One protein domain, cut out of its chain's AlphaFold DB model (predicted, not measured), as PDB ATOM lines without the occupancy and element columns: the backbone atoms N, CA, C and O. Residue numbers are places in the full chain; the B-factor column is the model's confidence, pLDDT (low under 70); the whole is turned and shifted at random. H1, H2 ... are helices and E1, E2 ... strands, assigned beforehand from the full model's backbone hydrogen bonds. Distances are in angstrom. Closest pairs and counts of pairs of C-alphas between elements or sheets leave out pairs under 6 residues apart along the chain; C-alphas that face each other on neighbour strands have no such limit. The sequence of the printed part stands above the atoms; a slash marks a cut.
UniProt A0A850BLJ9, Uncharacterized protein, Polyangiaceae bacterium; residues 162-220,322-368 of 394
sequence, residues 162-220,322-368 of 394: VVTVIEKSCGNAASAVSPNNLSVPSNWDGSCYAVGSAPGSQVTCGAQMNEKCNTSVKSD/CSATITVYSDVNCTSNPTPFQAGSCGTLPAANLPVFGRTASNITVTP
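This is residues 162 to 220 and 322 to 368 of the 394 residues of an uncharacterized protein of Polyangiaceae bacterium (UniProt A0A850BLJ9). Little of this domain is regular structure: two small antiparallel sheets, E2-E1-E3-E6 and E5-E4-E7, lie partly face to face as a sandwich, strands crossed at 48 degrees, with short H1 across the first. The printed part has 106 residues, 42 in named elements, mostly strand: E1 H1 E2 E3 E4 E5 E6 E7. It is compact, radius of gyration of the C-alphas 13.2 A, spanning 45 by 27 by 23 A.

Find E1, residues 162 to 166, from C-alpha 162 at (151.150, 111.227, 10.000); its neighbours are E2, 180 to 183, and E3, 216 to 219, and the other neighbour of E3 is E6, 346 to 348. H1 is 170 to 175. Then find E4, 322 to 328, 19.4 A, E5, 339 to 342, and E7, 359 to 367, 23.8 A, ending at C-alpha 367 (140.592, 109.821, 29.761).

Within hydrogen-bond range are N 164 and O 218, 2.8 A, for E1 and E3, and N 325 and O 362, 2.8 A, for E4 and E7. E5 and E6 touch, closest C-alphas Phe 341 and Gly 347, 4.9 A. H1, height 9.0 A over the first sheet, has 0 of 2 O i to N i+4 pairs within range, 2 of 3 O i to N i+3.

The farthest C-alphas, Asn 210 and Pro 368, are 46.2 A apart. Residues 221 to 321 are cut, C-alphas 220 and 322 being 11.6 A apart. The E2 to E3 link is long; residues 201 to 203 have pLDDT under 70.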
ATOM      1  N   VAL A 162     150.994 111.981  11.247       94.25
ATOM      2  CA  VAL A 162     151.150 111.227  10.000       94.25
ATOM      3  C   VAL A 162     150.129 110.094   9.903       94.25
ATOM      4  O   VAL A 162     149.978 109.266  10.802       94.25
ATOM      5  N   VAL A 163     149.483 110.000   8.739       95.62
ATOM      6  CA  VAL A 163     148.752 108.807   8.300       95.62
ATOM      7  C   VAL A 163     149.573 108.116   7.217       95.62
ATOM      8  O   VAL A 163     149.884 108.711   6.190       95.62
ATOM      9  N   THR A 164     149.937 106.858   7.431       95.25
ATOM     10  CA  THR A 164     150.746 106.073   6.490       95.25
ATOM     11  C   THR A 164     149.854 105.165   5.658       95.25
ATOM     12  O   THR A 164     149.144 104.324   6.209       95.25
ATOM     13  N   VAL A 165     149.916 105.294   4.336       93.50
ATOM     14  CA  VAL A 165     149.280 104.381   3.379       93.50
ATOM     15  C   VAL A 165     150.265 103.272   3.025       93.50
ATOM     16  O   VAL A 165     151.448 103.529   2.816       93.50
ATOM     17  N   ILE A 166     149.784 102.033   3.011       91.25
ATOM     18  CA  ILE A 166     150.611 100.828   2.954       91.25
ATOM     19  C   ILE A 166     150.094  99.878   1.875       91.25
ATOM     20  O   ILE A 166     148.886  99.662   1.732       91.25
ATOM     21  N   GLU A 167     151.021  99.239   1.167       89.75
ATOM     22  CA  GLU A 167     150.762  98.285   0.087       89.75
ATOM     23  C   GLU A 167     150.343  96.889   0.590       89.75
ATOM     24  O   GLU A 167     149.749  96.090  -0.136       89.75
ATOM     25  N   LYS A 168     150.600  96.594   1.865       89.06
ATOM     26  CA  LYS A 168     150.236  95.346   2.551       89.06
ATOM     27  C   LYS A 168     148.895  95.445   3.279       89.06
ATOM     28  O   LYS A 168     148.445  96.525   3.651       89.06
ATOM     29  N   SER A 169     148.255  94.301   3.521       90.25
ATOM     30  CA  SER A 169     147.101  94.211   4.426       90.25
ATOM     31  C   SER A 169     147.536  94.401   5.880       90.25
ATOM     32  O   SER A 169     148.696  94.166   6.210       90.25
ATOM     33  N   CYS A 170     146.613  94.769   6.772       91.06
ATOM     34  CA  CYS A 170     146.960  95.079   8.162       91.06
ATOM     35  C   CYS A 170     147.695  93.958   8.912       91.06
ATOM     36  O   CYS A 170     148.606  94.248   9.681       91.06
ATOM     37  N   GLY A 171     147.382  92.685   8.638       89.75
ATOM     38  CA  GLY A 171     148.108  91.549   9.225       89.75
ATOM     39  C   GLY A 171     149.569  91.420   8.767       89.75
ATOM     40  O   GLY A 171     150.350  90.740   9.419       89.75
ATOM     41  N   ASN A 172     149.947  92.090   7.674       87.69
ATOM     42  CA  ASN A 172     151.283  92.064   7.071       87.69
ATOM     43  C   ASN A 172     151.908  93.469   6.963       87.69
ATOM     44  O   ASN A 172     152.891  93.654   6.247       87.69
ATOM     45  N   ALA A 173     151.346  94.470   7.649       83.06
ATOM     46  CA  ALA A 173     151.751  95.872   7.531       83.06
ATOM     47  C   ALA A 173     153.219  96.124   7.925       83.06
ATOM     48  O   ALA A 173     153.842  97.054   7.421       83.06
ATOM     49  N   ALA A 174     153.791  95.291   8.799       82.25
ATOM     50  CA  ALA A 174     155.200  95.369   9.193       82.25
ATOM     51  C   ALA A 174     156.175  94.984   8.064       82.25
ATOM     52  O   ALA A 174     157.344  95.348   8.117       82.25
ATOM     53  N   SER A 175     155.704  94.264   7.042       84.94
ATOM     54  CA  SER A 175     156.495  93.862   5.871       84.94
ATOM     55  C   SER A 175     156.330  94.822   4.690       84.94
ATOM     56  O   SER A 175     156.635  94.456   3.554       84.94
ATOM     57  N   ALA A 176     155.799  96.018   4.946       83.44
ATOM     58  CA  ALA A 176     155.688  97.075   3.958       83.44
ATOM     59  C   ALA A 176     157.071  97.644   3.611       83.44
ATOM     60  O   ALA A 176     157.855  97.978   4.497       83.44
ATOM     61  N   VAL A 177     157.357  97.772   2.322       82.69
ATOM     62  CA  VAL A 177     158.612  98.281   1.758       82.69
ATOM     63  C   VAL A 177     158.418  99.571   0.962       82.69
ATOM     64  O   VAL A 177     159.399 100.201   0.575       82.69
ATOM     65  N   SER A 178     157.174  99.982   0.702       82.12
ATOM     66  CA  SER A 178     156.868 101.238   0.002       82.12
ATOM     67  C   SER A 178     155.750 102.046   0.683       82.12
ATOM     68  O   SER A 178     154.791 102.428   0.010       82.12
ATOM     69  N   PRO A 179     155.839 102.320   2.002       83.94
ATOM     70  CA  PRO A 179     154.843 103.137   2.688       83.94
ATOM     71  C   PRO A 179     154.856 104.581   2.170       83.94
ATOM     72  O   PRO A 179     155.916 105.156   1.918       83.94
ATOM     73  N   ASN A 180     153.675 105.186   2.057       90.62
ATOM     74  CA  ASN A 180     153.512 106.592   1.702       90.62
ATOM     75  C   ASN A 180     152.942 107.370   2.894       90.62
ATOM     76  O   ASN A 180     151.813 107.128   3.326       90.62
ATOM     77  N   ASN A 181     153.732 108.299   3.429       93.81
ATOM     78  CA  ASN A 181     153.385 109.079   4.610       93.81
ATOM     79  C   ASN A 181     152.641 110.359   4.214       93.81
ATOM     80  O   ASN A 181     153.178 111.214   3.510       93.81
ATOM     81  N   LEU A 182     151.424 110.520   4.725       94.94
ATOM     82  CA  LEU A 182     150.587 111.701   4.542       94.94
ATOM     83  C   LEU A 182     150.558 112.508   5.848       94.94
ATOM     84  O   LEU A 182     149.829 112.171   6.780       94.94
ATOM     85  N   SER A 183     151.354 113.575   5.918       95.00
ATOM     86  CA  SER A 183     151.493 114.425   7.111       95.00
ATOM     87  C   SER A 183     150.318 115.385   7.290       95.00
ATOM     88  O   SER A 183     149.936 116.047   6.329       95.00
ATOM     89  N   VAL A 184     149.761 115.535   8.482       94.06
ATOM     90  CA  VAL A 184     148.793 116.592   8.839       94.06
ATOM     91  C   VAL A 184     149.519 117.776   9.500       94.06
ATOM     92  O   VAL A 184     150.673 117.626   9.905       94.06
ATOM     93  N   PRO A 185     148.922 118.980   9.563       93.00
ATOM     94  CA  PRO A 185     149.548 120.110  10.248       93.00
ATOM     95  C   PRO A 185     149.744 119.828  11.744       93.00
ATOM     96  O   PRO A 185     149.015 119.046  12.349       93.00
ATOM     97  N   SER A 186     150.707 120.515  12.362       87.56
ATOM     98  CA  SER A 186     150.866 120.510  13.821       87.56
ATOM     99  C   SER A 186     149.590 121.003  14.509       87.56
ATOM    100  O   SER A 186     149.001 121.980  14.043       87.56
ATOM    101  N   ASN A 187     149.211 120.391  15.635       84.50
ATOM    102  CA  ASN A 187     147.976 120.698  16.372       84.50
ATOM    103  C   ASN A 187     146.705 120.524  15.528       84.50
ATOM    104  O   ASN A 187     145.745 121.283  15.671       84.50
ATOM    105  N   TRP A 188     146.710 119.551  14.617       91.56
ATOM    106  CA  TRP A 188     145.529 119.215  13.840       91.56
ATOM    107  C   TRP A 188     144.346 118.896  14.761       91.56
ATOM    108  O   TRP A 188     144.455 118.070  15.663       91.56
ATOM    109  N   ASP A 189     143.216 119.550  14.516       89.94
ATOM    110  CA  ASP A 189     141.980 119.439  15.300       89.94
ATOM    111  C   ASP A 189     141.030 118.342  14.781       89.94
ATOM    112  O   ASP A 189     139.948 118.133  15.328       89.94
ATOM    113  N   GLY A 190     141.427 117.641  13.714       92.81
ATOM    114  CA  GLY A 190     140.617 116.630  13.038       92.81
ATOM    115  C   GLY A 190     139.791 117.146  11.861       92.81
ATOM    116  O   GLY A 190     139.113 116.348  11.205       92.81
ATOM    117  N   SER A 191     139.869 118.440  11.535       94.75
ATOM    118  CA  SER A 191     139.267 119.009  10.322       94.75
ATOM    119  C   SER A 191     139.791 118.346   9.038       94.75
ATOM    120  O   SER A 191     140.856 117.732   9.017       94.75
ATOM    121  N   CYS A 192     139.042 118.435   7.937       96.50
ATOM    122  CA  CYS A 192     139.471 117.836   6.671       96.50
ATOM    123  C   CYS A 192     140.805 118.428   6.200       96.50
ATOM    124  O   CYS A 192     140.910 119.631   5.963       96.50
ATOM    125  N   TYR A 193     141.803 117.566   6.013       96.94
ATOM    126  CA  TYR A 193     143.104 117.948   5.480       96.94
ATOM    127  C   TYR A 193     143.512 117.030   4.325       96.94
ATOM    128  O   TYR A 193     143.546 115.807   4.469       96.94
ATOM    129  N   ALA A 194     143.828 117.622   3.171       94.69
ATOM    130  CA  ALA A 194     144.045 116.899   1.914       94.69
ATOM    131  C   ALA A 194     145.321 117.320   1.160       94.69
ATOM    132  O   ALA A 194     145.421 117.134  -0.052       94.69
ATOM    133  N   VAL A 195     146.307 117.901   1.854       93.31
ATOM    134  CA  VAL A 195     147.620 118.181   1.247       93.31
ATOM    135  C   VAL A 195     148.422 116.883   1.156       93.31
ATOM    136  O   VAL A 195     148.531 116.139   2.135       93.31
ATOM    137  N   GLY A 196     148.995 116.622  -0.019       90.31
ATOM    138  CA  GLY A 196     149.646 115.350  -0.332       90.31
ATOM    139  C   GLY A 196     148.637 114.234  -0.616       90.31
ATOM    140  O   GLY A 196     147.477 114.295  -0.211       90.31
ATOM    141  N   SER A 197     149.081 113.206  -1.333       91.25
ATOM    142  CA  SER A 197     148.222 112.093  -1.741       91.25
ATOM    143  C   SER A 197     149.013 110.805  -1.909       91.25
ATOM    144  O   SER A 197     150.178 110.842  -2.310       91.25
ATOM    145  N   ALA A 198     148.342 109.675  -1.715       90.12
ATOM    146  CA  ALA A 198     148.805 108.373  -2.173       90.12
ATOM    147  C   ALA A 198     148.043 108.001  -3.456       90.12
ATOM    148  O   ALA A 198     146.934 107.454  -3.364       90.12
ATOM    149  N   PRO A 199     148.576 108.331  -4.651       80.88
ATOM    150  CA  PRO A 199     147.947 107.949  -5.909       80.88
ATOM    151  C   PRO A 199     147.967 106.422  -6.006       80.88
ATOM    152  O   PRO A 199     149.022 105.814  -5.877       80.88
ATOM    153  N   GLY A 200     146.794 105.806  -6.163       74.38
ATOM    154  CA  GLY A 200     146.627 104.351  -6.184       74.38
ATOM    155  C   GLY A 200     147.243 103.683  -7.422       74.38
ATOM    156  O   GLY A 200     148.441 103.746  -7.649       74.38
ATOM    157  N   SER A 201     146.422 103.027  -8.250       64.19
ATOM    158  CA  SER A 201     146.815 102.171  -9.397       64.19
ATOM    159  C   SER A 201     147.659 102.824 -10.525       64.19
ATOM    160  O   SER A 201     147.750 102.263 -11.615       64.19
ATOM    161  N   GLN A 202     148.238 104.007 -10.315       62.25
ATOM    162  CA  GLN A 202     149.092 104.715 -11.273       62.25
ATOM    163  C   GLN A 202     150.568 104.290 -11.196       62.25
ATOM    164  O   GLN A 202     151.351 104.653 -12.068       62.25
ATOM    165  N   VAL A 203     150.938 103.515 -10.174       62.97
ATOM    166  CA  VAL A 203     152.287 102.985  -9.944       62.97
ATOM    167  C   VAL A 203     152.209 101.541  -9.432       62.97
ATOM    168  O   VAL A 203     151.178 101.112  -8.913       62.97
ATOM    169  N   THR A 204     153.282 100.772  -9.611       72.31
ATOM    170  CA  THR A 204     153.454  99.438  -9.016       72.31
ATOM    171  C   THR A 204     154.301  99.536  -7.751       72.31
ATOM    172  O   THR A 204     155.355 100.167  -7.790       72.31
ATOM    173  N   CYS A 205     153.881  98.895  -6.658       75.69
ATOM    174  CA  CYS A 205     154.567  98.969  -5.361       75.69
ATOM    175  C   CYS A 205     155.004  97.592  -4.850       75.69
ATOM    176  O   CYS A 205     154.778  96.567  -5.501       75.69
ATOM    177  N   GLY A 206     155.632  97.568  -3.673       73.12
ATOM    178  CA  GLY A 206     156.100  96.347  -3.025       73.12
ATOM    179  C   GLY A 206     157.469  95.889  -3.532       73.12
ATOM    180  O   GLY A 206     158.008  96.409  -4.508       73.12
ATOM    181  N   ALA A 207     158.043  94.882  -2.872       74.69
ATOM    182  CA  ALA A 207     159.443  94.488  -3.075       74.69
ATOM    183  C   ALA A 207     159.727  93.950  -4.485       74.69
ATOM    184  O   ALA A 207     160.879  93.872  -4.903       74.69
ATOM    185  N   GLN A 208     158.679  93.529  -5.190       74.19
ATOM    186  CA  GLN A 208     158.739  92.960  -6.533       74.19
ATOM    187  C   GLN A 208     158.117  93.887  -7.590       74.19
ATOM    188  O   GLN A 208     157.952  93.465  -8.731       74.19
ATOM    189  N   MET A 209     157.766  95.135  -7.228       73.00
ATOM    190  CA  MET A 209     157.162  96.131  -8.129       73.00
ATOM    191  C   MET A 209     155.950  95.583  -8.901       73.00
ATOM    192  O   MET A 209     155.776  95.832 -10.091       73.00
ATOM    193  N   ASN A 210     155.110  94.800  -8.230       74.94
ATOM    194  CA  ASN A 210     153.909  94.187  -8.805       74.94
ATOM    195  C   ASN A 210     152.739  94.129  -7.809       74.94
ATOM    196  O   ASN A 210     151.714  93.505  -8.085       74.94
ATOM    197  N   GLU A 211     152.884  94.767  -6.648       75.88
ATOM    198  CA  GLU A 211     151.879  94.788  -5.597       75.88
ATOM    199  C   GLU A 211     151.010  96.048  -5.665       75.88
ATOM    200  O   GLU A 211     151.338  97.056  -6.301       75.88
ATOM    201  N   LYS A 212     149.869  95.972  -4.980       81.44
ATOM    202  CA  LYS A 212     148.892  97.051  -4.852       81.44
ATOM    203  C   LYS A 212     149.421  98.119  -3.905       81.44
ATOM    204  O   LYS A 212     149.564  97.832  -2.729       81.44
ATOM    205  N   CYS A 213     149.645  99.337  -4.385       82.50
ATOM    206  CA  CYS A 213     150.211 100.437  -3.597       82.50
ATOM    207  C   CYS A 213     149.376 100.853  -2.386       82.50
ATOM    208  O   CYS A 213     149.937 101.193  -1.350       82.50
ATOM    209  N   ASN A 214     148.047 100.782  -2.497       90.31
ATOM    210  CA  ASN A 214     147.150 101.196  -1.421       90.31
ATOM    211  C   ASN A 214     146.266 100.014  -1.024       90.31
ATOM    212  O   ASN A 214     145.279  99.703  -1.694       90.31
ATOM    213  N   THR A 215     146.618  99.358   0.074       91.12
ATOM    214  CA  THR A 215     145.868  98.223   0.626       91.12
ATOM    215  C   THR A 215     145.363  98.527   2.032       91.12
ATOM    216  O   THR A 215     144.224  98.198   2.369       91.12
ATOM    217  N   SER A 216     146.180  99.173   2.860       93.56
ATOM    218  CA  SER A 216     145.804  99.560   4.217       93.56
ATOM    219  C   SER A 216     146.345 100.934   4.590       93.56
ATOM    220  O   SER A 216     147.155 101.520   3.873       93.56
ATOM    221  N   VAL A 217     145.858 101.459   5.706       95.19
ATOM    222  CA  VAL A 217     146.325 102.698   6.323       95.19
ATOM    223  C   VAL A 217     146.642 102.449   7.789       95.19
ATOM    224  O   VAL A 217     145.996 101.624   8.427       95.19
ATOM    225  N   LYS A 218     147.627 103.153   8.340       95.50
ATOM    226  CA  LYS A 218     147.921 103.156   9.777       95.50
ATOM    227  C   LYS A 218     148.297 104.552  10.250       95.50
ATOM    228  O   LYS A 218     148.690 105.402   9.454       95.50
ATOM    229  N   SER A 219     148.257 104.751  11.553       95.50
ATOM    230  CA  SER A 219     148.788 105.935  12.227       95.50
ATOM    231  C   SER A 219     149.321 105.525  13.590       95.50
ATOM    232  O   SER A 219     148.882 104.506  14.130       95.50
ATOM    233  N   ASP A 220     150.171 106.351  14.183       94.50
ATOM    234  CA  ASP A 220     150.544 106.182  15.584       94.50
ATOM    235  C   ASP A 220     149.359 106.459  16.516       94.50
ATOM    236  O   ASP A 220     148.322 107.005  16.112       94.50
ATOM    237  N   CYS A 322     144.467 109.036  25.341       93.69
ATOM    238  CA  CYS A 322     143.628 109.567  24.277       93.69
ATOM    239  C   CYS A 322     143.210 108.443  23.322       93.69
ATOM    240  O   CYS A 322     143.988 107.529  23.050       93.69
ATOM    241  N   SER A 323     141.990 108.521  22.792       94.00
ATOM    242  CA  SER A 323     141.587 107.765  21.608       94.00
ATOM    243  C   SER A 323     140.909 108.674  20.584       94.00
ATOM    244  O   SER A 323     140.271 109.663  20.943       94.00
ATOM    245  N   ALA A 324     141.083 108.352  19.304       96.19
ATOM    246  CA  ALA A 324     140.486 109.076  18.191       96.19
ATOM    247  C   ALA A 324     140.282 108.131  17.000       96.19
ATOM    248  O   ALA A 324     141.062 107.200  16.782       96.19
ATOM    249  N   THR A 325     139.260 108.408  16.199       97.25
ATOM    250  CA  THR A 325     138.990 107.706  14.942       97.25
ATOM    251  C   THR A 325     139.442 108.578  13.780       97.25
ATOM    252  O   THR A 325     138.887 109.660  13.571       97.25
ATOM    253  N   ILE A 326     140.404 108.096  12.994       97.12
ATOM    254  CA  ILE A 326     140.832 108.748  11.754       97.12
ATOM    255  C   ILE A 326     140.006 108.182  10.607       97.12
ATOM    256  O   ILE A 326     139.827 106.971  10.500       97.12
ATOM    257  N   THR A 327     139.517 109.050   9.729       97.56
ATOM    258  CA  THR A 327     138.864 108.641   8.483       97.56
ATOM    259  C   THR A 327     139.673 109.151   7.312       97.56
ATOM    260  O   THR A 327     139.974 110.339   7.240       97.56
ATOM    261  N   VAL A 328     140.030 108.257   6.392       96.94
ATOM    262  CA  VAL A 328     140.662 108.625   5.119       96.94
ATOM    263  C   VAL A 328     139.648 108.601   3.984       96.94
ATOM    264  O   VAL A 328     138.671 107.849   4.029       96.94
ATOM    265  N   TYR A 329     139.897 109.420   2.968       96.38
ATOM    266  CA  TYR A 329     138.987 109.654   1.853       96.38
ATOM    267  C   TYR A 329     139.718 109.608   0.518       96.38
ATOM    268  O   TYR A 329     140.909 109.908   0.410       96.38
ATOM    269  N   SER A 330     138.958 109.269  -0.518       94.19
ATOM    270  CA  SER A 330     139.444 109.175  -1.899       94.19
ATOM    271  C   SER A 330     139.357 110.481  -2.692       94.19
ATOM    272  O   SER A 330     139.711 110.512  -3.868       94.19
ATOM    273  N   ASP A 331     138.916 111.558  -2.050       94.44
ATOM    274  CA  ASP A 331     138.821 112.900  -2.610       94.44
ATOM    275  C   ASP A 331     139.409 113.944  -1.652       94.44
ATOM    276  O   ASP A 331     139.652 113.682  -0.470       94.44
ATOM    277  N   VAL A 332     139.627 115.150  -2.173       94.75
ATOM    278  CA  VAL A 332     140.196 116.272  -1.413       94.75
ATOM    279  C   VAL A 332     139.185 116.982  -0.506       94.75
ATOM    280  O   VAL A 332     139.598 117.743   0.360       94.75
ATOM    281  N   ASN A 333     137.881 116.730  -0.672       95.50
ATOM    282  CA  ASN A 333     136.821 117.353   0.128       95.50
ATOM    283  C   ASN A 333     136.387 116.479   1.319       95.50
ATOM    284  O   ASN A 333     135.458 116.848   2.032       95.50
ATOM    285  N   CYS A 334     137.040 115.332   1.540       95.81
ATOM    286  CA  CYS A 334     136.720 114.379   2.602       95.81
ATOM    287  C   CYS A 334     135.261 113.881   2.580       95.81
ATOM    288  O   CYS A 334     134.573 113.893   3.603       95.81
ATOM    289  N   THR A 335     134.771 113.435   1.418       95.75
ATOM    290  CA  THR A 335     133.360 113.024   1.244       95.75
ATOM    291  C   THR A 335     133.178 111.611   0.693       95.75
ATOM    292  O   THR A 335     132.211 110.926   1.020       95.75
ATOM    293  N   SER A 336     134.109 111.153  -0.136       94.75
ATOM    294  CA  SER A 336     133.990 109.971  -0.980       94.75
ATOM    295  C   SER A 336     134.808 108.809  -0.432       94.75
ATOM    296  O   SER A 336     136.010 108.930  -0.180       94.75
ATOM    297  N   ASN A 337     134.160 107.644  -0.335       92.44
ATOM    298  CA  ASN A 337     134.729 106.391   0.172       92.44
ATOM    299  C   ASN A 337     135.392 106.539   1.561       92.44
ATOM    300  O   ASN A 337     136.580 106.235   1.703       92.44
ATOM    301  N   PRO A 338     134.649 107.014   2.584       95.50
ATOM    302  CA  PRO A 338     135.181 107.166   3.932       95.50
ATOM    303  C   PRO A 338     135.635 105.815   4.483       95.50
ATOM    304  O   PRO A 338     134.858 104.863   4.542       95.50
ATOM    305  N   THR A 339     136.889 105.745   4.918       95.88
ATOM    306  CA  THR A 339     137.448 104.551   5.560       95.88
ATOM    307  C   THR A 339     137.897 104.899   6.978       95.88
ATOM    308  O   THR A 339     138.998 105.430   7.148       95.88
ATOM    309  N   PRO A 340     137.055 104.654   7.999       96.44
ATOM    310  CA  PRO A 340     137.406 104.924   9.384       96.44
ATOM    311  C   PRO A 340     138.307 103.822   9.953       96.44
ATOM    312  O   PRO A 340     138.104 102.635   9.696       96.44
ATOM    313  N   PHE A 341     139.271 104.209  10.781       96.12
ATOM    314  CA  PHE A 341     140.083 103.300  11.583       96.12
ATOM    315  C   PHE A 341     140.497 103.965  12.902       96.12
ATOM    316  O   PHE A 341     140.487 105.188  13.036       96.12
ATOM    317  N   GLN A 342     140.824 103.148  13.903       96.69
ATOM    318  CA  GLN A 342     141.298 103.655  15.191       96.69
ATOM    319  C   GLN A 342     142.732 104.169  15.057       96.69
ATOM    320  O   GLN A 342     143.592 103.462  14.527       96.69
ATOM    321  N   ALA A 343     142.998 105.377  15.556       95.25
ATOM    322  CA  ALA A 343     144.362 105.884  15.647       95.25
ATOM    323  C   ALA A 343     145.217 104.944  16.526       95.25
ATOM    324  O   ALA A 343     144.716 104.325  17.465       95.25
ATOM    325  N   GLY A 344     146.494 104.764  16.190       93.75
ATOM    326  CA  GLY A 344     147.355 103.718  16.759       93.75
ATOM    327  C   GLY A 344     147.136 102.309  16.211       93.75
ATOM    328  O   GLY A 344     147.813 101.378  16.640       93.75
ATOM    329  N   SER A 345     146.195 102.126  15.282       94.44
ATOM    330  CA  SER A 345     145.899 100.837  14.655       94.44
ATOM    331  C   SER A 345     146.028 100.908  13.132       94.44
ATOM    332  O   SER A 345     146.308 101.955  12.548       94.44
ATOM    333  N   CYS A 346     145.820  99.763  12.482       94.81
ATOM    334  CA  CYS A 346     145.748  99.659  11.031       94.81
ATOM    335  C   CYS A 346     144.297  99.463  10.564       94.81
ATOM    336  O   CYS A 346     143.577  98.621  11.102       94.81
ATOM    337  N   GLY A 347     143.886 100.213   9.541       94.81
ATOM    338  CA  GLY A 347     142.612 100.091   8.834       94.81
ATOM    339  C   GLY A 347     142.789  99.522   7.428       94.81
ATOM    340  O   GLY A 347     143.726  99.872   6.715       94.81
ATOM    341  N   THR A 348     141.881  98.647   6.996       94.69
ATOM    342  CA  THR A 348     141.896  98.101   5.626       94.69
ATOM    343  C   THR A 348     141.066  98.987   4.703       94.69
ATOM    344  O   THR A 348     139.938  99.336   5.048       94.69
ATOM    345  N   LEU A 349     141.604  99.342   3.533       92.56
ATOM    346  CA  LEU A 349     140.864 100.121   2.540       92.56
ATOM    347  C   LEU A 349     139.752  99.265   1.900       92.56
ATOM    348  O   LEU A 349     139.971  98.082   1.632       92.56
ATOM    349  N   PRO A 350     138.569  99.839   1.612       88.19
ATOM    350  CA  PRO A 350     137.410  99.092   1.113       88.19
ATOM    351  C   PRO A 350     137.615  98.562  -0.310       88.19
ATOM    352  O   PRO A 350     136.994  97.579  -0.708       88.19
ATOM    353  N   ALA A 351     138.508  99.193  -1.073       85.62
ATOM    354  CA  ALA A 351     138.957  98.719  -2.367       85.62
ATOM    355  C   ALA A 351     140.484  98.783  -2.440       85.62
ATOM    356  O   ALA A 351     141.113  99.742  -1.992       85.62
ATOM    357  N   ALA A 352     141.080  97.757  -3.044       75.88
ATOM    358  CA  ALA A 352     142.499  97.766  -3.361       75.88
ATOM    359  C   ALA A 352     142.831  98.893  -4.349       75.88
ATOM    360  O   ALA A 352     142.083  99.117  -5.299       75.88
ATOM    361  N   ASN A 353     143.983  99.539  -4.162       85.00
ATOM    362  CA  ASN A 353     144.444 100.683  -4.953       85.00
ATOM    363  C   ASN A 353     143.502 101.896  -4.924       85.00
ATOM    364  O   ASN A 353     143.593 102.753  -5.807       85.00
ATOM    365  N   LEU A 354     142.624 102.001  -3.919       89.62
ATOM    366  CA  LEU A 354     141.847 103.216  -3.695       89.62
ATOM    367  C   LEU A 354     142.822 104.367  -3.392       89.62
ATOM    368  O   LEU A 354     143.625 104.238  -2.462       89.62
ATOM    369  N   PRO A 355     142.814 105.469  -4.163       91.06
ATOM    370  CA  PRO A 355     143.677 106.600  -3.866       91.06
ATOM    371  C   PRO A 355     143.260 107.237  -2.537       91.06
ATOM    372  O   PRO A 355     142.078 107.241  -2.194       91.06
ATOM    373  N   VAL A 356     144.228 107.773  -1.797       94.06
ATOM    374  CA  VAL A 356     143.985 108.451  -0.517       94.06
ATOM    375  C   VAL A 356     144.443 109.900  -0.627       94.06
ATOM    376  O   VAL A 356     145.599 110.158  -0.964       94.06
ATOM    377  N   PHE A 357     143.535 110.831  -0.337       94.19
ATOM    378  CA  PHE A 357     143.771 112.275  -0.378       94.19
ATOM    379  C   PHE A 357     143.441 112.908   0.981       94.19
ATOM    380  O   PHE A 357     144.341 113.215   1.767       94.19
ATOM    381  N   GLY A 358     142.148 113.080   1.270       95.31
ATOM    382  CA  GLY A 358     141.669 113.687   2.504       95.31
ATOM    383  C   GLY A 358     141.799 112.772   3.720       95.31
ATOM    384  O   GLY A 358     141.632 111.555   3.617       95.31
ATOM    385  N   ARG A 359     142.045 113.367   4.889       96.75
ATOM    386  CA  ARG A 359     141.863 112.737   6.204       96.75
ATOM    387  C   ARG A 359     141.128 113.665   7.168       96.75
ATOM    388  O   ARG A 359     141.292 114.879   7.087       96.75
ATOM    389  N   THR A 360     140.338 113.081   8.064       97.31
ATOM    390  CA  THR A 360     139.675 113.730   9.212       97.31
ATOM    391  C   THR A 360     139.949 112.921  10.478       97.31
ATOM    392  O   THR A 360     140.260 111.729  10.397       97.31
ATOM    393  N   ALA A 361     139.813 113.543  11.646       96.62
ATOM    394  CA  ALA A 361     139.771 112.848  12.928       96.62
ATOM    395  C   ALA A 361     138.490 113.216  13.680       96.62
ATOM    396  O   ALA A 361     137.999 114.340  13.611       96.62
ATOM    397  N   SER A 362     137.915 112.240  14.369       95.00
ATOM    398  CA  SER A 362     136.632 112.364  15.064       95.00
ATOM    399  C   SER A 362     136.598 111.445  16.283       95.00
ATOM    400  O   SER A 362     137.495 110.620  16.462       95.00
ATOM    401  N   ASN A 363     135.562 111.565  17.123       94.19
ATOM    402  CA  ASN A 363     135.431 110.794  18.369       94.19
ATOM    403  C   ASN A 363     136.670 110.912  19.275       94.19
ATOM    404  O   ASN A 363     137.108 109.936  19.882       94.19
ATOM    405  N   ILE A 364     137.250 112.114  19.321       93.50
ATOM    406  CA  ILE A 364     138.426 112.418  20.130       93.50
ATOM    407  C   ILE A 364     137.991 112.407  21.593       93.50
ATOM    408  O   ILE A 364     137.167 113.219  22.012       93.50
ATOM    409  N   THR A 365     138.521 111.466  22.363       91.69
ATOM    410  CA  THR A 365     138.204 111.304  23.782       91.69
ATOM    411  C   THR A 365     139.486 111.260  24.593       91.69
ATOM    412  O   THR A 365     140.429 110.547  24.249       91.69
ATOM    413  N   VAL A 366     139.507 112.023  25.683       91.31
ATOM    414  CA  VAL A 366     140.591 112.019  26.665       91.31
ATOM    415  C   VAL A 366     140.058 111.379  27.935       91.31
ATOM    416  O   VAL A 366     139.021 111.780  28.455       91.31
ATOM    417  N   THR A 367     140.755 110.356  28.411       91.44
ATOM    418  CA  THR A 367     140.592 109.821  29.761       91.44
ATOM    419  C   THR A 367     141.742 110.368  30.593       91.44
ATOM    420  O   THR A 367     142.880 109.950  30.342       91.44
ATOM    421  N   PRO A 368     141.476 111.303  31.525       88.31
ATOM    422  CA  PRO A 368     142.548 111.945  32.259       88.31
ATOM    423  C   PRO A 368     143.374 110.974  33.094       88.31
ATOM    424  O   PRO A 368     142.865 109.948  33.557       88.31
TER     425      PRO A 368